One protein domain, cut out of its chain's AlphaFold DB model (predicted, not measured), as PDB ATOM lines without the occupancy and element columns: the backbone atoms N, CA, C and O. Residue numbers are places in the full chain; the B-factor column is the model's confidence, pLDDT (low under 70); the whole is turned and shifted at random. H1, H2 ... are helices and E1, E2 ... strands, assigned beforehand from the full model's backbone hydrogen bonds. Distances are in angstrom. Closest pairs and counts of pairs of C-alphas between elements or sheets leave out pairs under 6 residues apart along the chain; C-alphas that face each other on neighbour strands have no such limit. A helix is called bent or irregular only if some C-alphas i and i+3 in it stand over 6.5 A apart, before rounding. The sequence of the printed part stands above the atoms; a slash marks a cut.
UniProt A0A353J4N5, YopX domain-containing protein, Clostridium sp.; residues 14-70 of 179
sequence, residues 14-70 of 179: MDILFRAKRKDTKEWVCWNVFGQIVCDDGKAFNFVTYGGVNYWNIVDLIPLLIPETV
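AT A GLANCE: This is residues 14 to 70 of the 179 residues of the protein "YopX domain-containing protein" of Clostridium sp. (UniProt A0A353J4N5). With little regular structure, this is a small strand hairpin, E1 and E2, with one short helix, H1, near E2 and a long loop, residues 33 to 57, that pairs briefly with E2 before swinging out past Gly 51 and returning to H1. The 57 printed residues hold E1, E2 and H1 in that order, a mixed class with 17 residues in named elements. The whole is compact, radius of gyration of the C-alphas 10.7 A, spanning 33 by 25 by 18 A.

IN THESE COORDINATES: E1, residues 17 to 21, begins at C-alpha (24.997, 64.197, 331.929) and is 14.1 A long. E2, residues 28 to 32, is 13.9 A long. H1, residues 58 to 64, is 9.8 A long and ends at C-alpha (34.310, 71.825, 345.707).

HOW THE PARTS SIT: E1 and E2 form an antiparallel hairpin at 154 degrees, with N 18 and O 31 2.9 A apart, within hydrogen-bond range. Residues 30 to 31 of E2 pair antiparallel with 37 to 38. The closest C-alphas of E2 and H1, Trp 31 and Ile 58, are 6.7 A apart. E1 and H1 are apart. H1 is irregular, C-alphas 60 and 63 being 7.3 A apart; 1 of 3 O i to N i+4 pairs and 2 of 4 O i to N i+3 pairs are within range.

THE WHOLE: The C-alphas farthest apart, Met 14 and Gly 51, are 34.3 A apart. The printed part has no cut. The link from E2 to H1 is long, 25 residues. Residues 14 to 15 and 39 to 56 have pLDDT under 70.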
ATOM      1  N   MET A  14      19.743  63.892 323.905       51.91
ATOM      2  CA  MET A  14      20.798  63.248 324.698       51.91
ATOM      3  C   MET A  14      20.797  63.902 326.076       51.91
ATOM      4  O   MET A  14      21.014  65.115 326.139       51.91
ATOM      5  N   ASP A  15      20.459  63.167 327.140       66.81
ATOM      6  CA  ASP A  15      20.537  63.724 328.487       66.81
ATOM      7  C   ASP A  15      22.027  63.917 328.754       66.81
ATOM      8  O   ASP A  15      22.683  63.036 329.289       66.81
ATOM      9  N   ILE A  16      22.610  65.022 328.279       80.44
ATOM     10  CA  ILE A  16      24.032  65.288 328.436       80.44
ATOM     11  C   ILE A  16      24.245  65.445 329.939       80.44
ATOM     12  O   ILE A  16      23.842  66.438 330.554       80.44
ATOM     13  N   LEU A  17      24.833  64.400 330.508       88.06
ATOM     14  CA  LEU A  17      24.997  64.197 331.929       88.06
ATOM     15  C   LEU A  17      26.484  64.089 332.218       88.06
ATOM     16  O   LEU A  17      27.226  63.390 331.529       88.06
ATOM     17  N   PHE A  18      26.899  64.776 333.265       91.00
ATOM     18  CA  PHE A  18      28.261  64.777 333.753       91.00
ATOM     19  C   PHE A  18      28.273  64.330 335.202       91.00
ATOM     20  O   PHE A  18      27.265  64.436 335.905       91.00
ATOM     21  N   ARG A  19      29.436  63.874 335.652       92.56
ATOM     22  CA  ARG A  19      29.714  63.611 337.057       92.56
ATOM     23  C   ARG A  19      31.117  64.047 337.441       92.56
ATOM     24  O   ARG A  19      31.981  64.150 336.576       92.56
ATOM     25  N   ALA A  20      31.346  64.248 338.732       93.12
ATOM     26  CA  ALA A  20      32.661  64.483 339.322       93.12
ATOM     27  C   ALA A  20      32.642  64.137 340.813       93.12
ATOM     28  O   ALA A  20      31.590  64.168 341.457       93.12
ATOM     29  N   LYS A  21      33.816  63.852 341.376       90.44
ATOM     30  CA  LYS A  21      33.999  63.660 342.813       90.44
ATOM     31  C   LYS A  21      34.129  64.991 343.532       90.44
ATOM     32  O   LYS A  21      34.791  65.919 343.060       90.44
ATOM     33  N   ARG A  22      33.568  65.062 344.734       90.25
ATOM     34  CA  ARG A  22      33.764  66.192 345.643       90.25
ATOM     35  C   ARG A  22      35.079  66.082 346.417       90.25
ATOM     36  O   ARG A  22      35.508  64.999 346.814       90.25
ATOM     37  N   LYS A  23      35.706  67.225 346.700       89.75
ATOM     38  CA  LYS A  23      36.933  67.342 347.502       89.75
ATOM     39  C   LYS A  23      36.697  66.995 348.968       89.75
ATOM     40  O   LYS A  23      37.571  66.360 349.562       89.75
ATOM     41  N   ASP A  24      35.556  67.420 349.510       83.81
ATOM     42  CA  ASP A  24      35.190  67.357 350.927       83.81
ATOM     43  C   ASP A  24      34.638  65.988 351.341       83.81
ATOM     44  O   ASP A  24      35.160  65.392 352.278       83.81
ATOM     45  N   THR A  25      33.639  65.461 350.629       84.50
ATOM     46  CA  THR A  25      32.985  64.188 350.987       84.50
ATOM     47  C   THR A  25      33.569  62.977 350.270       84.50
ATOM     48  O   THR A  25      33.353  61.852 350.705       84.50
ATOM     49  N   LYS A  26      34.312  63.191 349.175       85.00
ATOM     50  CA  LYS A  26      34.751  62.134 348.245       85.00
ATOM     51  C   LYS A  26      33.606  61.385 347.559       85.00
ATOM     52  O   LYS A  26      33.864  60.368 346.923       85.00
ATOM     53  N   GLU A  27      32.378  61.885 347.630       88.06
ATOM     54  CA  GLU A  27      31.233  61.308 346.925       88.06
ATOM     55  C   GLU A  27      31.158  61.818 345.482       88.06
ATOM     56  O   GLU A  27      31.648  62.910 345.163       88.06
ATOM     57  N   TRP A  28      30.529  61.025 344.615       89.38
ATOM     58  CA  TRP A  28      30.194  61.413 343.250       89.38
ATOM     59  C   TRP A  28      28.952  62.307 343.230       89.38
ATOM     60  O   TRP A  28      27.981  62.062 343.942       89.38
ATOM     61  N   VAL A  29      28.975  63.337 342.390       88.06
ATOM     62  CA  VAL A  29      27.822  64.201 342.110       88.06
ATOM     63  C   VAL A  29      27.601  64.242 340.611       88.06
ATOM     64  O   VAL A  29      28.556  64.455 339.865       88.06
ATOM     65  N   CYS A  30      26.345  64.094 340.192       88.00
ATOM     66  CA  CYS A  30      25.931  64.153 338.796       88.00
ATOM     67  C   CYS A  30      25.138  65.437 338.507       88.00
ATOM     68  O   CYS A  30      24.390  65.927 339.357       88.00
ATOM     69  N   TRP A  31      25.282  65.984 337.300       87.00
ATOM     70  CA  TRP A  31      24.522  67.147 336.835       87.00
ATOM     71  C   TRP A  31      24.285  67.117 335.325       87.00
ATOM     72  O   TRP A  31      25.027  66.481 334.577       87.00
ATOM     73  N   ASN A  32      23.254  67.827 334.868       85.06
ATOM     74  CA  ASN A  32      22.949  67.994 333.445       85.06
ATOM     75  C   ASN A  32      23.538  69.297 332.870       85.06
ATOM     76  O   ASN A  32      24.048  70.148 333.597       85.06
ATOM     77  N   VAL A  33      23.411  69.509 331.561       81.75
ATOM     78  CA  VAL A  33      23.868  70.746 330.883       81.75
ATOM     79  C   VAL A  33      23.250  72.047 331.396       81.75
ATOM     80  O   VAL A  33      23.831  73.110 331.192       81.75
ATOM     81  N   PHE A  34      22.109  71.992 332.083       80.56
ATOM     82  CA  PHE A  34      21.501  73.163 332.725       80.56
ATOM     83  C   PHE A  34      22.097  73.452 334.109       80.56
ATOM     84  O   PHE A  34      21.649  74.360 334.811       80.56
ATOM     85  N   GLY A  35      23.097  72.672 334.520       75.38
ATOM     86  CA  GLY A  35      23.717  72.758 335.832       75.38
ATOM     87  C   GLY A  35      22.821  72.257 336.959       75.38
ATOM     88  O   GLY A  35      23.111  72.513 338.123       75.38
ATOM     89  N   GLN A  36      21.728  71.558 336.647       78.56
ATOM     90  CA  GLN A  36      20.884  70.956 337.668       78.56
ATOM     91  C   GLN A  36      21.517  69.654 338.128       78.56
ATOM     92  O   GLN A  36      21.931  68.834 337.311       78.56
ATOM     93  N   ILE A  37      21.561  69.474 339.439       80.50
ATOM     94  CA  ILE A  37      22.011  68.241 340.072       80.50
ATOM     95  C   ILE A  37      20.969  67.145 339.821       80.50
ATOM     96  O   ILE A  37      19.770  67.373 339.989       80.50
ATOM     97  N   VAL A  38      21.431  65.955 339.440       72.44
ATOM     98  CA  VAL A  38      20.592  64.798 339.090       72.44
ATOM     99  C   VAL A  38      21.031  63.593 339.915       72.44
ATOM    100  O   VAL A  38      22.229  63.390 340.091       72.44
ATOM    101  N   CYS A  39      20.087  62.780 340.389       63.34
ATOM    102  CA  CYS A  39      20.395  61.492 341.015       63.34
ATOM    103  C   CYS A  39      20.140  60.303 340.096       63.34
ATOM    104  O   CYS A  39      19.537  60.443 339.032       63.34
ATOM    105  N   ASP A  40      20.631  59.132 340.507       51.12
ATOM    106  CA  ASP A  40      20.633  57.915 339.686       51.12
ATOM    107  C   ASP A  40      19.224  57.480 339.243       51.12
ATOM    108  O   ASP A  40      19.062  56.907 338.168       51.12
ATOM    109  N   ASP A  41      18.181  57.864 339.989       50.28
ATOM    110  CA  ASP A  41      16.772  57.633 339.645       50.28
ATOM    111  C   ASP A  41      16.170  58.671 338.670       50.28
ATOM    112  O   ASP A  41      14.963  58.667 338.414       50.28
ATOM    113  N   GLY A  42      16.992  59.577 338.130       46.47
ATOM    114  CA  GLY A  42      16.584  60.626 337.194       46.47
ATOM    115  C   GLY A  42      15.808  61.779 337.835       46.47
ATOM    116  O   GLY A  42      15.328  62.657 337.115       46.47
ATOM    117  N   LYS A  43      15.675  61.814 339.167       46.78
ATOM    118  CA  LYS A  43      15.052  62.934 339.878       46.78
ATOM    119  C   LYS A  43      16.111  63.950 340.299       46.78
ATOM    120  O   LYS A  43      17.225  63.600 340.685       46.78
ATOM    121  N   ALA A  44      15.757  65.230 340.229       49.69
ATOM    122  CA  ALA A  44      16.570  66.288 340.816       49.69
ATOM    123  C   ALA A  44      16.547  66.143 342.346       49.69
ATOM    124  O   ALA A  44      15.469  66.058 342.941       49.69
ATOM    125  N   PHE A  45      17.718  66.102 342.982       51.41
ATOM    126  CA  PHE A  45      17.807  66.105 344.441       51.41
ATOM    127  C   PHE A  45      17.791  67.524 345.010       51.41
ATOM    128  O   PHE A  45      18.418  68.436 344.474       51.41
ATOM    129  N   ASN A  46      17.163  67.649 346.183       42.53
ATOM    130  CA  ASN A  46      17.561  68.605 347.210       42.53
ATOM    131  C   ASN A  46      18.713  67.939 347.981       42.53
ATOM    132  O   ASN A  46      18.464  66.966 348.695       42.53
ATOM    133  N   PHE A  47      19.962  68.388 347.851       47.94
ATOM    134  CA  PHE A  47      21.013  67.856 348.727       47.94
ATOM    135  C   PHE A  47      20.753  68.276 350.179       47.94
ATOM    136  O   PHE A  47      20.566  69.458 350.467       47.94
ATOM    137  N   VAL A  48      20.796  67.305 351.096       43.16
ATOM    138  CA  VAL A  48      21.039  67.572 352.516       43.16
ATOM    139  C   VAL A  48      22.479  68.068 352.665       43.16
ATOM    140  O   VAL A  48      23.402  67.618 351.994       43.16
ATOM    141  N   THR A  49      22.619  69.070 353.518       43.88
ATOM    142  CA  THR A  49      23.749  69.990 353.611       43.88
ATOM    143  C   THR A  49      25.043  69.366 354.154       43.88
ATOM    144  O   THR A  49      25.023  68.640 355.145       43.88
ATOM    145  N   TYR A  50      26.197  69.750 353.592       40.91
ATOM    146  CA  TYR A  50      27.465  69.756 354.336       40.91
ATOM    147  C   TYR A  50      27.612  71.148 354.958       40.91
ATOM    148  O   TYR A  50      27.657  72.150 354.245       40.91
ATOM    149  N   GLY A  51      27.580  71.240 356.290       50.41
ATOM    150  CA  GLY A  51      27.705  72.517 357.005       50.41
ATOM    151  C   GLY A  51      26.524  73.494 356.862       50.41
ATOM    152  O   GLY A  51      26.707  74.686 357.088       50.41
ATOM    153  N   GLY A  52      25.323  73.033 356.493       49.81
ATOM    154  CA  GLY A  52      24.127  73.889 356.390       49.81
ATOM    155  C   GLY A  52      23.913  74.599 355.044       49.81
ATOM    156  O   GLY A  52      22.961  75.368 354.925       49.81
ATOM    157  N   VAL A  53      24.739  74.342 354.021       51.62
ATOM    158  CA  VAL A  53      24.597  74.958 352.688       51.62
ATOM    159  C   VAL A  53      23.815  74.044 351.738       51.62
ATOM    160  O   VAL A  53      24.240  72.923 351.458       51.62
ATOM    161  N   ASN A  54      22.660  74.517 351.260       58.47
ATOM    162  CA  ASN A  54      21.849  73.837 350.247       58.47
ATOM    163  C   ASN A  54      22.357  74.216 348.853       58.47
ATOM    164  O   ASN A  54      22.306  75.388 348.480       58.47
ATOM    165  N   TYR A  55      22.801  73.227 348.082       63.69
ATOM    166  CA  TYR A  55      23.244  73.420 346.705       63.69
ATOM    167  C   TYR A  55      22.121  73.033 345.744       63.69
ATOM    168  O   TYR A  55      21.701  71.878 345.712       63.69
ATOM    169  N   TRP A  56      21.636  74.008 344.974       66.25
ATOM    170  CA  TRP A  56      20.578  73.810 343.971       66.25
ATOM    171  C   TRP A  56      21.127  73.675 342.551       66.25
ATOM    172  O   TRP A  56      20.453  73.143 341.668       66.25
ATOM    173  N   ASN A  57      22.340  74.176 342.323       76.06
ATOM    174  CA  ASN A  57      22.976  74.226 341.021       76.06
ATOM    175  C   ASN A  57      24.445  73.803 341.137       76.06
ATOM    176  O   ASN A  57      25.104  74.054 342.148       76.06
ATOM    177  N   ILE A  58      24.970  73.188 340.082       84.25
ATOM    178  CA  ILE A  58      26.369  72.790 339.994       84.25
ATOM    179  C   ILE A  58      27.312  73.985 340.125       84.25
ATOM    180  O   ILE A  58      28.385  73.820 340.689       84.25
ATOM    181  N   VAL A  59      26.921  75.183 339.670       84.38
ATOM    182  CA  VAL A  59      27.756  76.399 339.724       84.38
ATOM    183  C   VAL A  59      28.250  76.676 341.144       84.38
ATOM    184  O   VAL A  59      29.421  76.999 341.334       84.38
ATOM    185  N   ASP A  60      27.390  76.459 342.136       82.19
ATOM    186  CA  ASP A  60      27.715  76.653 343.548       82.19
ATOM    187  C   ASP A  60      28.648  75.547 344.092       82.19
ATOM    188  O   ASP A  60      29.393  75.770 345.047       82.19
ATOM    189  N   LEU A  61      28.641  74.359 343.474       81.25
ATOM    190  CA  LEU A  61      29.479  73.209 343.834       81.25
ATOM    191  C   LEU A  61      30.812  73.145 343.085       81.25
ATOM    192  O   LEU A  61      31.730  72.510 343.601       81.25
ATOM    193  N   ILE A  62      30.957  73.787 341.917       86.69
ATOM    194  CA  ILE A  62      32.177  73.745 341.083       86.69
ATOM    195  C   ILE A  62      33.469  73.918 341.906       86.69
ATOM    196  O   ILE A  62      34.384  73.112 341.724       86.69
ATOM    197  N   PRO A  63      33.580  74.883 342.848       89.62
ATOM    198  CA  PRO A  63      34.801  75.051 343.643       89.62
ATOM    199  C   PRO A  63      35.174  73.820 344.489       89.62
ATOM    200  O   PRO A  63      36.358  73.579 344.763       89.62
ATOM    201  N   LEU A  64      34.175  73.028 344.887       88.75
ATOM    202  CA  LEU A  64      34.310  71.825 345.707       88.75
ATOM    203  C   LEU A  64      34.518  70.550 344.881       88.75
ATOM    204  O   LEU A  64      34.822  69.518 345.471       88.75
ATOM    205  N   LEU A  65      34.396  70.587 343.553       90.44
ATOM    206  CA  LEU A  65      34.627  69.420 342.695       90.44
ATOM    207  C   LEU A  65      36.115  69.228 342.391       90.44
ATOM    208  O   LEU A  65      36.892  70.187 342.385       90.44
ATOM    209  N   ILE A  66      36.506  67.979 342.149       94.69
ATOM    210  CA  ILE A  66      37.834  67.584 341.672       94.69
ATOM    211  C   ILE A  66      37.793  67.600 340.133       94.69
ATOM    212  O   ILE A  66      37.169  66.706 339.552       94.69
ATOM    213  N   PRO A  67      38.405  68.595 339.460       94.69
ATOM    214  CA  PRO A  67      38.280  68.767 338.009       94.69
ATOM    215  C   PRO A  67      38.721  67.546 337.198       94.69
ATOM    216  O   PRO A  67      38.124  67.230 336.174       94.69
ATOM    217  N   GLU A  68      39.729  66.824 337.679       94.69
ATOM    218  CA  GLU A  68      40.312  65.662 337.004       94.69
ATOM    219  C   GLU A  68      39.361  64.459 336.975       94.69
ATOM    220  O   GLU A  68      39.561  63.547 336.183       94.69
ATOM    221  N   THR A  69      38.321  64.465 337.816       95.31
ATOM    222  CA  THR A  69      37.314  63.393 337.897       95.31
ATOM    223  C   THR A  69      36.079  63.653 337.040       95.31
ATOM    224  O   THR A  69      35.127  62.874 337.083       95.31
ATOM    225  N   VAL A  70      36.055  64.761 336.291       94.12
ATOM    226  CA  VAL A  70      34.916  65.103 335.438       94.12
ATOM    227  C   VAL A  70      34.778  64.062 334.328       94.12
ATOM    228  O   VAL A  70      35.639  63.939 333.454       94.12
TER     229      VAL A  70